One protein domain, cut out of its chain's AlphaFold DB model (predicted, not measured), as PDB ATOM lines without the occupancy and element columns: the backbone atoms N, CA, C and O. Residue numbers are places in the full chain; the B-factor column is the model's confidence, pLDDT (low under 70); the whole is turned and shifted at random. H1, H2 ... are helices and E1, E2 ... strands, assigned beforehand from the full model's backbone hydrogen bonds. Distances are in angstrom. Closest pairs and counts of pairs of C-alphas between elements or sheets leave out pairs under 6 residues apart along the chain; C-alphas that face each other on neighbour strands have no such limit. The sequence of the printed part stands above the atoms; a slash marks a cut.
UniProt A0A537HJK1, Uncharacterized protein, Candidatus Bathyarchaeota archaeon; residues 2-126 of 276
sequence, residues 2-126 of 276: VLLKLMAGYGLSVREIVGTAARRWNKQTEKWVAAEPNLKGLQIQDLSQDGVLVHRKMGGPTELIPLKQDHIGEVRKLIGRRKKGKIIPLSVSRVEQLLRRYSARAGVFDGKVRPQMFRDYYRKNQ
ATOM      1  N   VAL A   2      -9.088  39.517  41.210       89.44
ATOM      2  CA  VAL A   2      -7.616  39.323  41.135       89.44
ATOM      3  C   VAL A   2      -6.967  38.957  42.478       89.44
ATOM      4  O   VAL A   2      -6.245  37.973  42.558       89.44
ATOM      5  N   LEU A   3      -7.298  39.666  43.565       92.62
ATOM      6  CA  LEU A   3      -6.786  39.359  44.909       92.62
ATOM      7  C   LEU A   3      -7.050  37.905  45.348       92.62
ATOM      8  O   LEU A   3      -6.162  37.257  45.892       92.62
ATOM      9  N   LEU A   4      -8.259  37.383  45.114       90.62
ATOM     10  CA  LEU A   4      -8.614  36.009  45.493       90.62
ATOM     11  C   LEU A   4      -7.849  34.991  44.644       90.62
ATOM     12  O   LEU A   4      -7.404  33.979  45.178       90.62
ATOM     13  N   LYS A   5      -7.637  35.290  43.354       91.00
ATOM     14  CA  LYS A   5      -6.822  34.466  42.451       91.00
ATOM     15  C   LYS A   5      -5.359  34.422  42.884       91.00
ATOM     16  O   LYS A   5      -4.765  33.354  42.848       91.00
ATOM     17  N   LEU A   6      -4.795  35.540  43.346       93.19
ATOM     18  CA  LEU A   6      -3.433  35.575  43.888       93.19
ATOM     19  C   LEU A   6      -3.287  34.686  45.135       93.19
ATOM     20  O   LEU A   6      -2.297  33.972  45.273       93.19
ATOM     21  N   MET A   7      -4.293  34.657  46.015       93.38
ATOM     22  CA  MET A   7      -4.263  33.785  47.196       93.38
ATOM     23  C   MET A   7      -4.486  32.306  46.850       93.38
ATOM     24  O   MET A   7      -3.716  31.457  47.292       93.38
ATOM     25  N   ALA A   8      -5.519  31.991  46.063       90.25
ATOM     26  CA  ALA A   8      -5.891  30.609  45.738       90.25
ATOM     27  C   ALA A   8      -5.034  29.963  44.647       90.25
ATOM     28  O   ALA A   8      -4.926  28.743  44.607       90.25
ATOM     29  N   GLY A   9      -4.451  30.767  43.760       88.81
ATOM     30  CA  GLY A   9      -3.658  30.303  42.625       88.81
ATOM     31  C   GLY A   9      -2.157  30.291  42.865       88.81
ATOM     32  O   GLY A   9      -1.460  29.554  42.181       88.81
ATOM     33  N   TYR A  10      -1.671  31.101  43.808       91.38
ATOM     34  CA  TYR A  10      -0.234  31.318  44.011       91.38
ATOM     35  C   TYR A  10       0.173  31.321  45.492       91.38
ATOM     36  O   TYR A  10       1.340  31.499  45.825       91.38
ATOM     37  N   GLY A  11      -0.778  31.128  46.413       90.19
ATOM     38  CA  GLY A  11      -0.485  30.941  47.835       90.19
ATOM     39  C   GLY A  11      -0.078  32.191  48.598       90.19
ATOM     40  O   GLY A  11       0.371  32.080  49.747       90.19
ATOM     41  N   LEU A  12      -0.240  33.370  47.996       92.81
ATOM     42  CA  LEU A  12       0.024  34.631  48.671       92.81
ATOM     43  C   LEU A  12      -0.971  34.815  49.821       92.81
ATOM     44  O   LEU A  12      -2.141  34.442  49.744       92.81
ATOM     45  N   SER A  13      -0.515  35.401  50.920       93.25
ATOM     46  CA  SER A  13      -1.389  35.836  52.003       93.25
ATOM     47  C   SER A  13      -1.993  37.205  51.700       93.25
ATOM     48  O   SER A  13      -1.403  38.035  51.009       93.25
ATOM     49  N   VAL A  14      -3.146  37.499  52.307       93.56
ATOM     50  CA  VAL A  14      -3.788  38.816  52.169       93.56
ATOM     51  C   VAL A  14      -2.849  39.967  52.542       93.56
ATOM     52  O   VAL A  14      -2.868  41.000  51.886       93.56
ATOM     53  N   ARG A  15      -1.986  39.783  53.550       91.94
ATOM     54  CA  ARG A  15      -1.052  40.819  54.016       91.94
ATOM     55  C   ARG A  15       0.128  41.024  53.069       91.94
ATOM     56  O   ARG A  15       0.607  42.144  52.972       91.94
ATOM     57  N   GLU A  16       0.576  39.984  52.373       93.56
ATOM     58  CA  GLU A  16       1.579  40.124  51.307       93.56
ATOM     59  C   GLU A  16       0.992  40.868  50.108       93.56
ATOM     60  O   GLU A  16       1.682  41.666  49.490       93.56
ATOM     61  N   ILE A  17      -0.302  40.679  49.831       94.81
ATOM     62  CA  ILE A  17      -0.987  41.354  48.726       94.81
ATOM     63  C   ILE A  17      -1.246  42.830  49.041       94.81
ATOM     64  O   ILE A  17      -0.856  43.698  48.265       94.81
ATOM     65  N   VAL A  18      -1.905  43.134  50.166       93.06
ATOM     66  CA  VAL A  18      -2.408  44.494  50.451       93.06
ATOM     67  C   VAL A  18      -1.579  45.277  51.473       93.06
ATOM     68  O   VAL A  18      -1.793  46.476  51.680       93.06
ATOM     69  N   GLY A  19      -0.614  44.623  52.115       90.56
ATOM     70  CA  GLY A  19       0.206  45.198  53.177       90.56
ATOM     71  C   GLY A  19      -0.483  45.210  54.541       90.56
ATOM     72  O   GLY A  19      -1.645  44.828  54.707       90.56
ATOM     73  N   THR A  20       0.255  45.656  55.552       85.25
ATOM     74  CA  THR A  20      -0.273  45.923  56.896       85.25
ATOM     75  C   THR A  20      -0.650  47.393  57.053       85.25
ATOM     76  O   THR A  20      -0.154  48.251  56.328       85.25
ATOM     77  N   ALA A  21      -1.544  47.689  57.998       75.94
ATOM     78  CA  ALA A  21      -1.923  49.066  58.294       75.94
ATOM     79  C   ALA A  21      -0.726  49.864  58.832       75.94
ATOM     80  O   ALA A  21       0.033  49.342  59.647       75.94
ATOM     81  N   ALA A  22      -0.621  51.135  58.438       72.44
ATOM     82  CA  ALA A  22       0.353  52.093  58.971       72.44
ATOM     83  C   ALA A  22      -0.068  52.676  60.339       72.44
ATOM     84  O   ALA A  22       0.306  53.782  60.722       72.44
ATOM     85  N   ARG A  23      -0.937  51.960  61.058       75.12
ATOM     86  CA  ARG A  23      -1.479  52.359  62.354       75.12
ATOM     87  C   ARG A  23      -1.698  51.135  63.223       75.12
ATOM     88  O   ARG A  23      -2.118  50.086  62.729       75.12
ATOM     89  N   ARG A  24      -1.450  51.276  64.521       78.44
ATOM     90  CA  ARG A  24      -1.720  50.246  65.529       78.44
ATOM     91  C   ARG A  24      -2.588  50.823  66.637       78.44
ATOM     92  O   ARG A  24      -2.448  51.991  66.985       78.44
ATOM     93  N   TRP A  25      -3.472  50.000  67.185       76.81
ATOM     94  CA  TRP A  25      -4.222  50.360  68.381       76.81
ATOM     95  C   TRP A  25      -3.278  50.345  69.581       76.81
ATOM     96  O   TRP A  25      -2.691  49.304  69.893       76.81
ATOM     97  N   ASN A  26      -3.104  51.489  70.230       82.06
ATOM     98  CA  ASN A  26      -2.412  51.564  71.503       82.06
ATOM     99  C   ASN A  26      -3.426  51.269  72.615       82.06
ATOM    100  O   ASN A  26      -4.337  52.053  72.851       82.06
ATOM    101  N   LYS A  27      -3.261  50.126  73.293       82.06
ATOM    102  CA  LYS A  27      -4.165  49.682  74.365       82.06
ATOM    103  C   LYS A  27      -4.114  50.559  75.619       82.06
ATOM    104  O   LYS A  27      -5.072  50.546  76.370       82.06
ATOM    105  N   GLN A  28      -3.014  51.273  75.857       84.69
ATOM    106  CA  GLN A  28      -2.855  52.125  77.041       84.69
ATOM    107  C   GLN A  28      -3.511  53.488  76.842       84.69
ATOM    108  O   GLN A  28      -4.061  54.050  77.778       84.69
ATOM    109  N   THR A  29      -3.436  54.024  75.625       84.38
ATOM    110  CA  THR A  29      -3.992  55.345  75.305       84.38
ATOM    111  C   THR A  29      -5.346  55.275  74.609       84.38
ATOM    112  O   THR A  29      -5.891  56.324  74.284       84.38
ATOM    113  N   GLU A  30      -5.838  54.062  74.324       81.94
ATOM    114  CA  GLU A  30      -7.064  53.778  73.561       81.94
ATOM    115  C   GLU A  30      -7.169  54.595  72.263       81.94
ATOM    116  O   GLU A  30      -8.227  55.070  71.858       81.94
ATOM    117  N   LYS A  31      -6.025  54.788  71.599       73.00
ATOM    118  CA  LYS A  31      -5.911  55.586  70.376       73.00
ATOM    119  C   LYS A  31      -5.191  54.808  69.290       73.00
ATOM    120  O   LYS A  31      -4.268  54.029  69.542       73.00
ATOM    121  N   TRP A  32      -5.577  55.068  68.046       68.25
ATOM    122  CA  TRP A  32      -4.794  54.652  66.889       68.25
ATOM    123  C   TRP A  32      -3.551  55.530  66.789       68.25
ATOM    124  O   TRP A  32      -3.656  56.740  66.627       68.25
ATOM    125  N   VAL A  33      -2.375  54.916  66.873       81.50
ATOM    126  CA  VAL A  33      -1.094  55.607  66.691       81.50
ATOM    127  C   VAL A  33      -0.455  55.170  65.382       81.50
ATOM    128  O   VAL A  33      -0.616  54.014  64.972       81.50
ATOM    129  N   ALA A  34       0.268  56.083  64.732       73.88
ATOM    130  CA  ALA A  34       1.065  55.763  63.554       73.88
ATOM    131  C   ALA A  34       2.045  54.622  63.872       73.88
ATOM    132  O   ALA A  34       2.600  54.532  64.971       73.88
ATOM    133  N   ALA A  35       2.211  53.708  62.925       76.00
ATOM    134  CA  ALA A  35       3.131  52.589  63.038       76.00
ATOM    135  C   ALA A  35       3.682  52.239  61.663       76.00
ATOM    136  O   ALA A  35       2.921  52.159  60.702       76.00
ATOM    137  N   GLU A  36       4.979  51.962  61.584       70.81
ATOM    138  CA  GLU A  36       5.587  51.494  60.344       70.81
ATOM    139  C   GLU A  36       4.952  50.162  59.900       70.81
ATOM    140  O   GLU A  36       4.867  49.212  60.694       70.81
ATOM    141  N   PRO A  37       4.465  50.058  58.650       70.69
ATOM    142  CA  PRO A  37       3.919  48.814  58.137       70.69
ATOM    143  C   PRO A  37       4.989  47.718  58.101       70.69
ATOM    144  O   PRO A  37       5.958  47.794  57.353       70.69
ATOM    145  N   ASN A  38       4.747  46.619  58.814       78.38
ATOM    146  CA  ASN A  38       5.584  45.415  58.741       78.38
ATOM    147  C   ASN A  38       5.628  44.782  57.337       78.38
ATOM    148  O   ASN A  38       6.519  43.987  57.047       78.38
ATOM    149  N   LEU A  39       4.627  45.064  56.498       86.25
ATOM    150  CA  LEU A  39       4.553  44.655  55.099       86.25
ATOM    151  C   LEU A  39       3.991  45.801  54.261       86.25
ATOM    152  O   LEU A  39       2.897  46.300  54.542       86.25
ATOM    153  N   LYS A  40       4.700  46.159  53.188       86.94
ATOM    154  CA  LYS A  40       4.270  47.197  52.239       86.94
ATOM    155  C   LYS A  40       3.077  46.752  51.381       86.94
ATOM    156  O   LYS A  40       2.273  47.587  50.968       86.94
ATOM    157  N   GLY A  41       2.913  45.441  51.186       91.69
ATOM    158  CA  GLY A  41       2.008  44.880  50.180       91.69
ATOM    159  C   GLY A  41       2.630  44.935  48.786       91.69
ATOM    160  O   GLY A  41       3.667  45.578  48.619       91.69
ATOM    161  N   LEU A  42       1.995  44.309  47.796       95.19
ATOM    162  CA  LEU A  42       2.484  44.331  46.415       95.19
ATOM    163  C   LEU A  42       2.383  45.739  45.839       95.19
ATOM    164  O   LEU A  42       1.298  46.334  45.789       95.19
ATOM    165  N   GLN A  43       3.514  46.250  45.382       95.25
ATOM    166  CA  GLN A  43       3.634  47.521  44.696       95.25
ATOM    167  C   GLN A  43       3.575  47.314  43.183       95.25
ATOM    168  O   GLN A  43       3.897  46.250  42.666       95.25
ATOM    169  N   ILE A  44       3.154  48.338  42.445       96.00
ATOM    170  CA  ILE A  44       3.119  48.309  40.974       96.00
ATOM    171  C   ILE A  44       4.505  47.991  40.398       96.00
ATOM    172  O   ILE A  44       4.608  47.304  39.388       96.00
ATOM    173  N   GLN A  45       5.553  48.451  41.075       95.12
ATOM    174  CA  GLN A  45       6.951  48.230  40.722       95.12
ATOM    175  C   GLN A  45       7.400  46.774  40.896       95.12
ATOM    176  O   GLN A  45       8.401  46.380  40.309       95.12
ATOM    177  N   ASP A  46       6.656  45.976  41.663       94.38
ATOM    178  CA  ASP A  46       6.985  44.576  41.918       94.38
ATOM    179  C   ASP A  46       6.535  43.662  40.767       94.38
ATOM    180  O   ASP A  46       6.935  42.501  40.709       94.38
ATOM    181  N   LEU A  47       5.679  44.147  39.858       96.75
ATOM    182  CA  LEU A  47       5.119  43.361  38.757       96.75
ATOM    183  C   LEU A  47       6.022  43.399  37.514       96.75
ATOM    184  O   LEU A  47       6.270  44.466  36.954       96.75
ATOM    185  N   SER A  48       6.418  42.227  37.015       95.94
ATOM    186  CA  SER A  48       7.200  42.060  35.782       95.94
ATOM    187  C   SER A  48       6.387  41.381  34.663       95.94
ATOM    188  O   SER A  48       5.152  41.334  34.701       95.94
ATOM    189  N   GLN A  49       7.056  40.927  33.596       93.69
ATOM    190  CA  GLN A  49       6.448  40.069  32.567       93.69
ATOM    191  C   GLN A  49       6.368  38.597  32.988       93.69
ATOM    192  O   GLN A  49       5.549  37.866  32.438       93.69
ATOM    193  N   ASP A  50       7.155  38.195  33.985       91.38
ATOM    194  CA  ASP A  50       7.291  36.796  34.402       91.38
ATOM    195  C   ASP A  50       6.582  36.509  35.726       91.38
ATOM    196  O   ASP A  50       6.303  35.359  36.059       91.38
ATOM    197  N   GLY A  51       6.259  37.546  36.503       94.31
ATOM    198  CA  GLY A  51       5.627  37.360  37.798       94.31
ATOM    199  C   GLY A  51       5.525  38.623  38.633       94.31
ATOM    200  O   GLY A  51       5.492  39.739  38.115       94.31
ATOM    201  N   VAL A  52       5.454  38.431  39.948       96.00
ATOM    202  CA  VAL A  52       5.437  39.519  40.926       96.00
ATOM    203  C   VAL A  52       6.436  39.258  42.048       96.00
ATOM    204  O   VAL A  52       6.504  38.149  42.578       96.00
ATOM    205  N   LEU A  53       7.215  40.274  42.411       95.56
ATOM    206  CA  LEU A  53       8.097  40.238  43.573       95.56
ATOM    207  C   LEU A  53       7.265  40.341  44.856       95.56
ATOM    208  O   LEU A  53       6.442  41.237  45.027       95.56
ATOM    209  N   VAL A  54       7.465  39.401  45.774       93.75
ATOM    210  CA  VAL A  54       6.733  39.328  47.040       93.75
ATOM    211  C   VAL A  54       7.693  39.554  48.196       93.75
ATOM    212  O   VAL A  54       8.595  38.755  48.445       93.75
ATOM    213  N   HIS A  55       7.462  40.628  48.949       89.62
ATOM    214  CA  HIS A  55       8.210  40.924  50.168       89.62
ATOM    215  C   HIS A  55       7.643  40.146  51.362       89.62
ATOM    216  O   HIS A  55       6.473  40.306  51.726       89.62
ATOM    217  N   ARG A  56       8.471  39.308  51.993       85.56
ATOM    218  CA  ARG A  56       8.082  38.487  53.149       85.56
ATOM    219  C   ARG A  56       8.207  39.270  54.463       85.56
ATOM    220  O   ARG A  56       8.888  40.288  54.560       85.56
ATOM    221  N   LYS A  57       7.519  38.798  55.508       78.88
ATOM    222  CA  LYS A  57       7.541  39.432  56.840       78.88
ATOM    223  C   LYS A  57       8.928  39.264  57.491       78.88
ATOM    224  O   LYS A  57       9.558  38.231  57.309       78.88
ATOM    225  N   MET A  58       9.337  40.235  58.316       67.12
ATOM    226  CA  MET A  58      10.542  40.192  59.170       67.12
ATOM    227  C   MET A  58      11.869  40.007  58.415       67.12
ATOM    228  O   MET A  58      12.701  39.207  58.823       67.12
ATOM    229  N   GLY A  59      12.062  40.719  57.302       63.00
ATOM    230  CA  GLY A  59      13.314  40.636  56.539       63.00
ATOM    231  C   GLY A  59      13.514  39.306  55.807       63.00
ATOM    232  O   GLY A  59      14.617  39.023  55.353       63.00
ATOM    233  N   GLY A  60      12.459  38.491  55.685       73.62
ATOM    234  CA  GLY A  60      12.488  37.311  54.829       73.62
ATOM    235  C   GLY A  60      12.800  37.680  53.371       73.62
ATOM    236  O   GLY A  60      12.547  38.819  52.957       73.62
ATOM    237  N   PRO A  61      13.336  36.731  52.584       81.00
ATOM    238  CA  PRO A  61      13.799  37.010  51.233       81.00
ATOM    239  C   PRO A  61      12.653  37.538  50.371       81.00
ATOM    240  O   PRO A  61      11.517  37.070  50.466       81.00
ATOM    241  N   THR A  62      12.958  38.524  49.530       88.81
ATOM    242  CA  THR A  62      12.041  38.907  48.454       88.81
ATOM    243  C   THR A  62      12.115  37.832  47.380       88.81
ATOM    244  O   THR A  62      13.205  37.460  46.957       88.81
ATOM    245  N   GLU A  63      10.964  37.322  46.964       92.06
ATOM    246  CA  GLU A  63      10.870  36.191  46.043       92.06
ATOM    247  C   GLU A  63      10.033  36.578  44.826       92.06
ATOM    248  O   GLU A  63       8.964  37.171  44.974       92.06
ATOM    249  N   LEU A  64      10.501  36.230  43.626       93.94
ATOM    250  CA  LEU A  64       9.696  36.343  42.416       93.94
ATOM    251  C   LEU A  64       8.736  35.158  42.351       93.94
ATOM    252  O   LEU A  64       9.166  34.021  42.186       93.94
ATOM    253  N   ILE A  65       7.437  35.430  42.445       93.19
ATOM    254  CA  ILE A  65       6.399  34.422  42.245       93.19
ATOM    255  C   ILE A  65       5.960  34.464  40.780       93.19
ATOM    256  O   ILE A  65       5.384  35.481  40.368       93.19
ATOM    257  N   PRO A  66       6.196  33.395  39.991       93.81
ATOM    258  CA  PRO A  66       5.788  33.358  38.597       93.81
ATOM    259  C   PRO A  66       4.271  33.456  38.473       93.81
ATOM    260  O   PRO A  66       3.536  32.729  39.147       93.81
ATOM    261  N   LEU A  67       3.796  34.346  37.604       92.00
ATOM    262  CA  LEU A  67       2.373  34.504  37.322       92.00
ATOM    263  C   LEU A  67       2.082  34.074  35.886       92.00
ATOM    264  O   LEU A  67       2.841  34.360  34.965       92.00
ATOM    265  N   LYS A  68       0.942  33.414  35.675       91.25
ATOM    266  CA  LYS A  68       0.445  33.136  34.326       91.25
ATOM    267  C   LYS A  68       0.154  34.444  33.581       91.25
ATOM    268  O   LYS A  68      -0.286  35.424  34.186       91.25
ATOM    269  N   GLN A  69       0.348  34.433  32.265       91.31
ATOM    270  CA  GLN A  69       0.223  35.627  31.423       91.31
ATOM    271  C   GLN A  69      -1.181  36.251  31.447       91.31
ATOM    272  O   GLN A  69      -1.315  37.473  31.475       91.31
ATOM    273  N   ASP A  70      -2.229  35.432  31.523       91.00
ATOM    274  CA  ASP A  70      -3.613  35.887  31.693       91.00
ATOM    275  C   ASP A  70      -3.801  36.669  33.004       91.00
ATOM    276  O   ASP A  70      -4.363  37.766  33.016       91.00
ATOM    277  N   HIS A  71      -3.251  36.164  34.107       93.06
ATOM    278  CA  HIS A  71      -3.289  36.836  35.401       93.06
ATOM    279  C   HIS A  71      -2.435  38.101  35.432       93.06
ATOM    280  O   HIS A  71      -2.863  39.089  36.027       93.06
ATOM    281  N   ILE A  72      -1.278  38.121  34.765       94.38
ATOM    282  CA  ILE A  72      -0.499  39.355  34.581       94.38
ATOM    283  C   ILE A  72      -1.339  40.393  33.829       94.38
ATOM    284  O   ILE A  72      -1.392  41.551  34.246       94.38
ATOM    285  N   GLY A  73      -2.055  39.981  32.780       93.62
ATOM    286  CA  GLY A  73      -2.999  40.829  32.052       93.62
ATOM    287  C   GLY A  73      -4.097  41.408  32.949       93.62
ATOM    288  O   GLY A  73      -4.329  42.617  32.939       93.62
ATOM    289  N   GLU A  74      -4.731  40.583  33.788       94.19
ATOM    290  CA  GLU A  74      -5.747  41.042  34.747       94.19
ATOM    291  C   GLU A  74      -5.184  42.010  35.794       94.19
ATOM    292  O   GLU A  74      -5.825  43.014  36.120       94.19
ATOM    293  N   VAL A  75      -3.982  41.737  36.314       95.00
ATOM    294  CA  VAL A  75      -3.301  42.623  37.262       95.00
ATOM    295  C   VAL A  75      -2.978  43.959  36.589       95.00
ATOM    296  O   VAL A  75      -3.283  45.005  37.157       95.00
ATOM    297  N   ARG A  76      -2.439  43.963  35.364       95.38
ATOM    298  CA  ARG A  76      -2.167  45.197  34.603       95.38
ATOM    299  C   ARG A  76      -3.442  45.982  34.308       95.38
ATOM    300  O   ARG A  76      -3.452  47.199  34.474       95.38
ATOM    301  N   LYS A  77      -4.536  45.300  33.958       94.94
ATOM    302  CA  LYS A  77      -5.850  45.931  33.771       94.94
ATOM    303  C   LYS A  77      -6.346  46.596  35.059       94.94
ATOM    304  O   LYS A  77      -6.862  47.705  35.001       94.94
ATOM    305  N   LEU A  78      -6.149  45.956  36.216       92.19
ATOM    306  CA  LEU A  78      -6.467  46.532  37.530       92.19
ATOM    307  C   LEU A  78      -5.558  47.721  37.899       92.19
ATOM    308  O   LEU A  78      -5.991  48.660  38.570       92.19
ATOM    309  N   ILE A  79      -4.286  47.689  37.497       93.12
ATOM    310  CA  ILE A  79      -3.355  48.810  37.685       93.12
ATOM    311  C   ILE A  79      -3.811  50.023  36.865       93.12
ATOM    312  O   ILE A  79      -3.792  51.151  37.369       93.12
ATOM    313  N   GLY A  80      -4.278  49.793  35.638       93.44
ATOM    314  CA  GLY A  80      -4.702  50.849  34.731       93.44
ATOM    315  C   GLY A  80      -3.522  51.748  34.356       93.44
ATOM    316  O   GLY A  80      -2.444  51.268  34.016       93.44
ATOM    317  N   ARG A  81      -3.707  53.070  34.434       92.25
ATOM    318  CA  ARG A  81      -2.668  54.059  34.083       92.25
ATOM    319  C   ARG A  81      -1.680  54.356  35.222       92.25
ATOM    320  O   ARG A  81      -0.706  55.078  35.007       92.25
ATOM    321  N   ARG A  82      -1.910  53.814  36.426       94.00
ATOM    322  CA  ARG A  82      -1.095  54.093  37.619       94.00
ATOM    323  C   ARG A  82       0.337  53.586  37.432       94.00
ATOM    324  O   ARG A  82       0.553  52.484  36.938       94.00
ATOM    325  N   LYS A  83       1.318  54.388  37.860       90.38
ATOM    326  CA  LYS A  83       2.755  54.063  37.749       90.38
ATOM    327  C   LYS A  83       3.423  53.715  39.083       90.38
ATOM    328  O   LYS A  83       4.498  53.134  39.083       90.38
ATOM    329  N   LYS A  84       2.802  54.076  40.210       92.81
ATOM    330  CA  LYS A  84       3.349  53.882  41.560       92.81
ATOM    331  C   LYS A  84       2.261  53.556  42.580       92.81
ATOM    332  O   LYS A  84       1.106  53.938  42.395       92.81
ATOM    333  N   GLY A  85       2.661  52.905  43.670       89.56
ATOM    334  CA  GLY A  85       1.801  52.561  44.803       89.56
ATOM    335  C   GLY A  85       1.339  51.106  44.772       89.56
ATOM    336  O   GLY A  85       1.821  50.306  43.975       89.56
ATOM    337  N   LYS A  86       0.387  50.762  45.646       92.56
ATOM    338  CA  LYS A  86      -0.109  49.387  45.787       92.56
ATOM    339  C   LYS A  86      -0.862  48.927  44.541       92.56
ATOM    340  O   LYS A  86      -1.732  49.642  44.035       92.56
ATOM    341  N   ILE A  87      -0.622  47.687  44.113       94.62
ATOM    342  CA  ILE A  87      -1.413  47.040  43.053       94.62
ATOM    343  C   ILE A  87      -2.891  47.006  43.466       94.62
ATOM    344  O   ILE A  87      -3.758  47.452  42.711       94.62
ATOM    345  N   ILE A  88      -3.160  46.546  44.694       93.81
ATOM    346  CA  ILE A  88      -4.493  46.504  45.307       93.81
ATOM    347  C   ILE A  88      -4.515  47.461  46.512       93.81
ATOM    348  O   ILE A  88      -4.045  47.091  47.593       93.81
ATOM    349  N   PRO A  89      -5.058  48.684  46.360       89.31
ATOM    350  CA  PRO A  89      -5.085  49.700  47.412       89.31
ATOM    351  C   PRO A  89      -6.240  49.470  48.402       89.31
ATOM    352  O   PRO A  89      -7.037  50.359  48.669       89.31
ATOM    353  N   LEU A  90      -6.360  48.257  48.948       87.75
ATOM    354  CA  LEU A  90      -7.363  47.921  49.965       87.75
ATOM    355  C   LEU A  90      -6.703  47.666  51.320       87.75
ATOM    356  O   LEU A  90      -5.527  47.329  51.407       87.75
ATOM    357  N   SER A  91      -7.471  47.782  52.401       85.00
ATOM    358  CA  SER A  91      -7.053  47.287  53.715       85.00
ATOM    359  C   SER A  91      -7.431  45.812  53.886       85.00
ATOM    360  O   SER A  91      -8.371  45.326  53.255       85.00
ATOM    361  N   VAL A  92      -6.750  45.096  54.788       85.38
ATOM    362  CA  VAL A  92      -7.114  43.707  55.139       85.38
ATOM    363  C   VAL A  92      -8.577  43.620  55.588       85.38
ATOM    364  O   VAL A  92      -9.309  42.749  55.127       85.38
ATOM    365  N   SER A  93      -9.032  44.571  56.412       81.00
ATOM    366  CA  SER A  93     -10.424  44.628  56.871       81.00
ATOM    367  C   SER A  93     -11.401  44.821  55.708       81.00
ATOM    368  O   SER A  93     -12.417  44.131  55.632       81.00
ATOM    369  N   ARG A  94     -11.074  45.688  54.738       84.31
ATOM    370  CA  ARG A  94     -11.915  45.879  53.552       84.31
ATOM    371  C   ARG A  94     -11.991  44.612  52.702       84.31
ATOM    372  O   ARG A  94     -13.066  44.278  52.212       84.31
ATOM    373  N   VAL A  95     -10.887  43.876  52.567       87.31
ATOM    374  CA  VAL A  95     -10.879  42.568  51.893       87.31
ATOM    375  C   VAL A  95     -11.803  41.579  52.607       87.31
ATOM    376  O   VAL A  95     -12.605  40.924  51.947       87.31
ATOM    377  N   GLU A  96     -11.744  41.497  53.935       83.88
ATOM    378  CA  GLU A  96     -12.622  40.625  54.726       83.88
ATOM    379  C   GLU A  96     -14.105  41.001  54.579       83.88
ATOM    380  O   GLU A  96     -14.946  40.122  54.392       83.88
ATOM    381  N   GLN A  97     -14.438  42.294  54.595       80.56
ATOM    382  CA  GLN A  97     -15.807  42.774  54.370       80.56
ATOM    383  C   GLN A  97     -16.327  42.396  52.978       80.56
ATOM    384  O   GLN A  97     -17.437  41.879  52.847       80.56
ATOM    385  N   LEU A  98     -15.525  42.630  51.933       83.69
ATOM    386  CA  LEU A  98     -15.891  42.268  50.563       83.69
ATOM    387  C   LEU A  98     -16.063  40.755  50.420       83.69
ATOM    388  O   LEU A  98     -17.000  40.300  49.769       83.69
ATOM    389  N   LEU A  99     -15.198  39.970  51.060       84.81
ATOM    390  CA  LEU A  99     -15.260  38.517  51.012       84.81
ATOM    391  C   LEU A  99     -16.549  37.970  51.626       84.81
ATOM    392  O   LEU A  99     -17.153  37.067  51.049       84.81
ATOM    393  N   ARG A 100     -17.021  38.551  52.737       79.06
ATOM    394  CA  ARG A 100     -18.330  38.211  53.316       79.06
ATOM    395  C   ARG A 100     -19.460  38.433  52.308       79.06
ATOM    396  O   ARG A 100     -20.293  37.549  52.135       79.06
ATOM    397  N   ARG A 101     -19.446  39.564  51.588       78.44
ATOM    398  CA  ARG A 101     -20.453  39.882  50.556       78.44
ATOM    399  C   ARG A 101     -20.403  38.911  49.375       78.44
ATOM    400  O   ARG A 101     -21.441  38.413  48.952       78.44
ATOM    401  N   TYR A 102     -19.209  38.614  48.859       81.56
ATOM    402  CA  TYR A 102     -19.052  37.665  47.751       81.56
ATOM    403  C   TYR A 102     -19.459  36.244  48.143       81.56
ATOM    404  O   TYR A 102     -20.108  35.569  47.352       81.56
ATOM    405  N   SER A 103     -19.133  35.812  49.363       76.81
ATOM    406  CA  SER A 103     -19.502  34.481  49.863       76.81
ATOM    407  C   SER A 103     -21.018  34.335  49.986       76.81
ATOM    408  O   SER A 103     -21.571  33.339  49.533       76.81
ATOM    409  N   ALA A 104     -21.695  35.368  50.504       71.56
ATOM    410  CA  ALA A 104     -23.154  35.410  50.566       71.56
ATOM    411  C   ALA A 104     -23.787  35.315  49.168       71.56
ATOM    412  O   ALA A 104     -24.687  34.508  48.954       71.56
ATOM    413  N   ARG A 105     -23.278  36.085  48.195       74.69
ATOM    414  CA  ARG A 105     -23.780  36.058  46.811       74.69
ATOM    415  C   ARG A 105     -23.517  34.731  46.098       74.69
ATOM    416  O   ARG A 105     -24.303  34.343  45.247       74.69
ATOM    417  N   ALA A 106     -22.424  34.053  46.426       74.12
ATOM    418  CA  ALA A 106     -22.083  32.754  45.857       74.12
ATOM    419  C   ALA A 106     -22.859  31.586  46.497       74.12
ATOM    420  O   ALA A 106     -22.598  30.439  46.152       74.12
ATOM    421  N   GLY A 107     -23.751  31.845  47.464       74.69
ATOM    422  CA  GLY A 107     -24.445  30.790  48.209       74.69
ATOM    423  C   GLY A 107     -23.521  29.964  49.113       74.69
ATOM    424  O   GLY A 107     -23.942  28.959  49.674       74.69
ATOM    425  N   VAL A 108     -22.268  30.393  49.296       71.56
ATOM    426  CA  VAL A 108     -21.295  29.764  50.200       71.56
ATOM    427  C   VAL A 108     -21.528  30.350  51.593       71.56
ATOM    428  O   VAL A 108     -20.758  31.168  52.107       71.56
ATOM    429  N   PHE A 109     -22.690  30.029  52.157       51.88
ATOM    430  CA  PHE A 109     -23.172  30.604  53.402       51.88
ATOM    431  C   PHE A 109     -22.613  29.836  54.594       51.88
ATOM    432  O   PHE A 109     -22.988  28.697  54.833       51.88
ATOM    433  N   ASP A 110     -21.718  30.493  55.336       56.16
ATOM    434  CA  ASP A 110     -21.617  30.285  56.789       56.16
ATOM    435  C   ASP A 110     -20.924  31.445  57.533       56.16
ATOM    436  O   ASP A 110     -20.477  31.299  58.668       56.16
ATOM    437  N   GLY A 111     -20.723  32.609  56.892       55.91
ATOM    438  CA  GLY A 111     -20.055  33.767  57.515       55.91
ATOM    439  C   GLY A 111     -18.583  33.549  57.920       55.91
ATOM    440  O   GLY A 111     -17.950  34.465  58.451       55.91
ATOM    441  N   LYS A 112     -18.027  32.359  57.651       70.44
ATOM    442  CA  LYS A 112     -16.692  31.898  58.067       70.44
ATOM    443  C   LYS A 112     -15.625  32.006  56.980       70.44
ATOM    444  O   LYS A 112     -14.469  31.685  57.251       70.44
ATOM    445  N   VAL A 113     -15.973  32.448  55.769       80.94
ATOM    446  CA  VAL A 113     -15.004  32.558  54.671       80.94
ATOM    447  C   VAL A 113     -13.979  33.644  54.997       80.94
ATOM    448  O   VAL A 113     -14.291  34.833  55.050       80.94
ATOM    449  N   ARG A 114     -12.737  33.219  55.239       86.81
ATOM    450  CA  ARG A 114     -11.602  34.086  55.581       86.81
ATOM    451  C   ARG A 114     -10.578  34.088  54.450       86.81
ATOM    452  O   ARG A 114     -10.417  33.057  53.798       86.81
ATOM    453  N   PRO A 115      -9.803  35.172  54.260       88.56
ATOM    454  CA  PRO A 115      -8.754  35.209  53.238       88.56
ATOM    455  C   PRO A 115      -7.771  34.031  53.338       88.56
ATOM    456  O   PRO A 115      -7.367  33.468  52.324       88.56
ATOM    457  N   GLN A 116      -7.455  33.596  54.565       88.94
ATOM    458  CA  GLN A 116      -6.573  32.452  54.815       88.94
ATOM    459  C   GLN A 116      -7.075  31.148  54.171       88.94
ATOM    460  O   GLN A 116      -6.255  30.351  53.732       88.94
ATOM    461  N   MET A 117      -8.389  30.958  54.015       89.62
ATOM    462  CA  MET A 117      -8.947  29.741  53.411       89.62
ATOM    463  C   MET A 117      -8.563  29.581  51.938       89.62
ATOM    464  O   MET A 117      -8.403  28.459  51.476       89.62
ATOM    465  N   PHE A 118      -8.361  30.679  51.204       89.81
ATOM    466  CA  PHE A 118      -7.908  30.636  49.807       89.81
ATOM    467  C   PHE A 118      -6.454  30.178  49.722       89.81
ATOM    468  O   PHE A 118      -6.091  29.376  48.868       89.81
ATOM    469  N   ARG A 119      -5.623  30.634  50.657       88.06
ATOM    470  CA  ARG A 119      -4.240  30.176  50.769       88.06
ATOM    471  C   ARG A 119      -4.158  28.716  51.217       88.06
ATOM    472  O   ARG A 119      -3.310  27.974  50.730       88.06
ATOM    473  N   ASP A 120      -5.034  28.296  52.125       86.19
ATOM    474  CA  ASP A 120      -5.131  26.894  52.540       86.19
ATOM    475  C   ASP A 120      -5.610  26.015  51.381       86.19
ATOM    476  O   ASP A 120      -5.073  24.928  51.185       86.19
ATOM    477  N   TYR A 121      -6.553  26.509  50.570       86.75
ATOM    478  CA  TYR A 121      -6.953  25.868  49.322       86.75
ATOM    479  C   TYR A 121      -5.753  25.690  48.390       86.75
ATOM    480  O   TYR A 121      -5.500  24.567  47.969       86.75
ATOM    481  N   TYR A 122      -4.963  26.739  48.133       86.81
ATOM    482  CA  TYR A 122      -3.753  26.621  47.314       86.81
ATOM    483  C   TYR A 122      -2.813  25.530  47.836       86.81
ATOM    484  O   TYR A 122      -2.421  24.646  47.088       86.81
ATOM    485  N   ARG A 123      -2.494  25.552  49.137       85.75
ATOM    486  CA  ARG A 123      -1.592  24.572  49.767       85.75
ATOM    487  C   ARG A 123      -2.088  23.135  49.641       85.75
ATOM    488  O   ARG A 123      -1.284  22.247  49.393       85.75
ATOM    489  N   LYS A 124      -3.392  22.912  49.819       84.38
ATOM    490  CA  LYS A 124      -4.011  21.582  49.726       84.38
ATOM    491  C   LYS A 124      -4.129  21.068  48.291       84.38
ATOM    492  O   LYS A 124      -4.242  19.867  48.105       84.38
ATOM    493  N   ASN A 125      -4.116  21.963  47.305       78.81
ATOM    494  CA  ASN A 125      -4.348  21.646  45.895       78.81
ATOM    495  C   ASN A 125      -3.110  21.917  45.020       78.81
ATOM    496  O   ASN A 125      -3.233  22.158  43.819       78.81
ATOM    497  N   GLN A 126      -1.911  21.886  45.614       67.12
ATOM    498  CA  GLN A 126      -0.645  21.935  44.880       67.12
ATOM    499  C   GLN A 126      -0.577  20.738  43.917       67.12
ATOM    500  O   GLN A 126      -0.515  19.596  44.363       67.12
TER     501      GLN A 126
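Overview. This is residues 2 to 126 of the 276 residues of an uncharacterized protein of Candidatus Bathyarchaeota archaeon (UniProt A0A537HJK1). A small body has H2 near its middle, with H1 and H5 side by side, and with H3 and the two-strand hairpin E3 and E4 towards one end; two arms leave it. The narrow hairpin E1 and E2 reaches far out and makes the length of the whole, while H4, the longest helix, points away in another direction. The 125 printed residues hold five named helices and four named strands, in the order H1 H2 E1 E2 E3 E4 H3 H4 H5; the class is mixed, helices and strands, and the strands form two antiparallel sheets, E1 - E2 and E3 - E4. The whole is compact, with a radius of gyration of the C-alphas of 15.5 A and spans of 48 by 37 by 30 A.

Along the chain. Find C-alpha 2 at (-7.616, 39.323, 41.135); from there H1, residues 2 to 10, runs 11.3 A. Read on to H2, residues 14 to 18, then to strands E1, residues 23 to 26, and E2, residues 31 to 34. Strands E3, residues 51 to 54, and E4, residues 63 to 66, come next. H3, residues 69 to 79, is 15.0 A long. Find C-alpha 92 at (-7.114, 43.707, 55.139), where H4, residues 92 to 105, begins its 20.1 A. H5, residues 115 to 124, runs 14.9 A to C-alpha 124 at (-4.011, 21.582, 49.726).

Arrangement. Start at H1, the hub, which touches H2, H3 and H5. Its Ala 8 comes closest to H5 at Phe 118, C-alphas 4.5 A apart, at a shallow tilt of 29 degrees, the same way. H1 and H3 only just touch, with 3 pairs of C-alphas within 8 A; the closest are Val 2 and Val 75, 6.7 A, at a shallow tilt of 32 degrees, opposite ways. The closest C-alphas of H1 and H2 are Met 7 and Val 14, 7.1 A. H4 only just touches H2, with residue 92 alone, and H5, with residues 95 to 99 alone: C-alphas Val 14 and Val 92 are 6.6 A apart, Glu 96 and Pro 115 6.8 A. H4 and H5 are about perpendicular, at 75 degrees. In the hairpin E3 and E4, look for N 54 and O 63 at 2.8 A; in the hairpin E1 and E2, N 24 and O 33 at 2.9 A, both within hydrogen-bond range. E1 and E2 are apart from H3, H4 and H5. Every O i to N i+4 pair is within range in H1, H2, H3 and H4, and 5 of 6 in H5.

Size, cuts and confidence. The C-alphas farthest apart, Gln 28 and Gln 69, are 48.6 A apart. The printed part has no cut; the links E2 to E3 and H3 to H4 are long. Mean pLDDT of the printed part is 85.7; residues 32, 58 to 59, 109 to 111 and 126 are under 70.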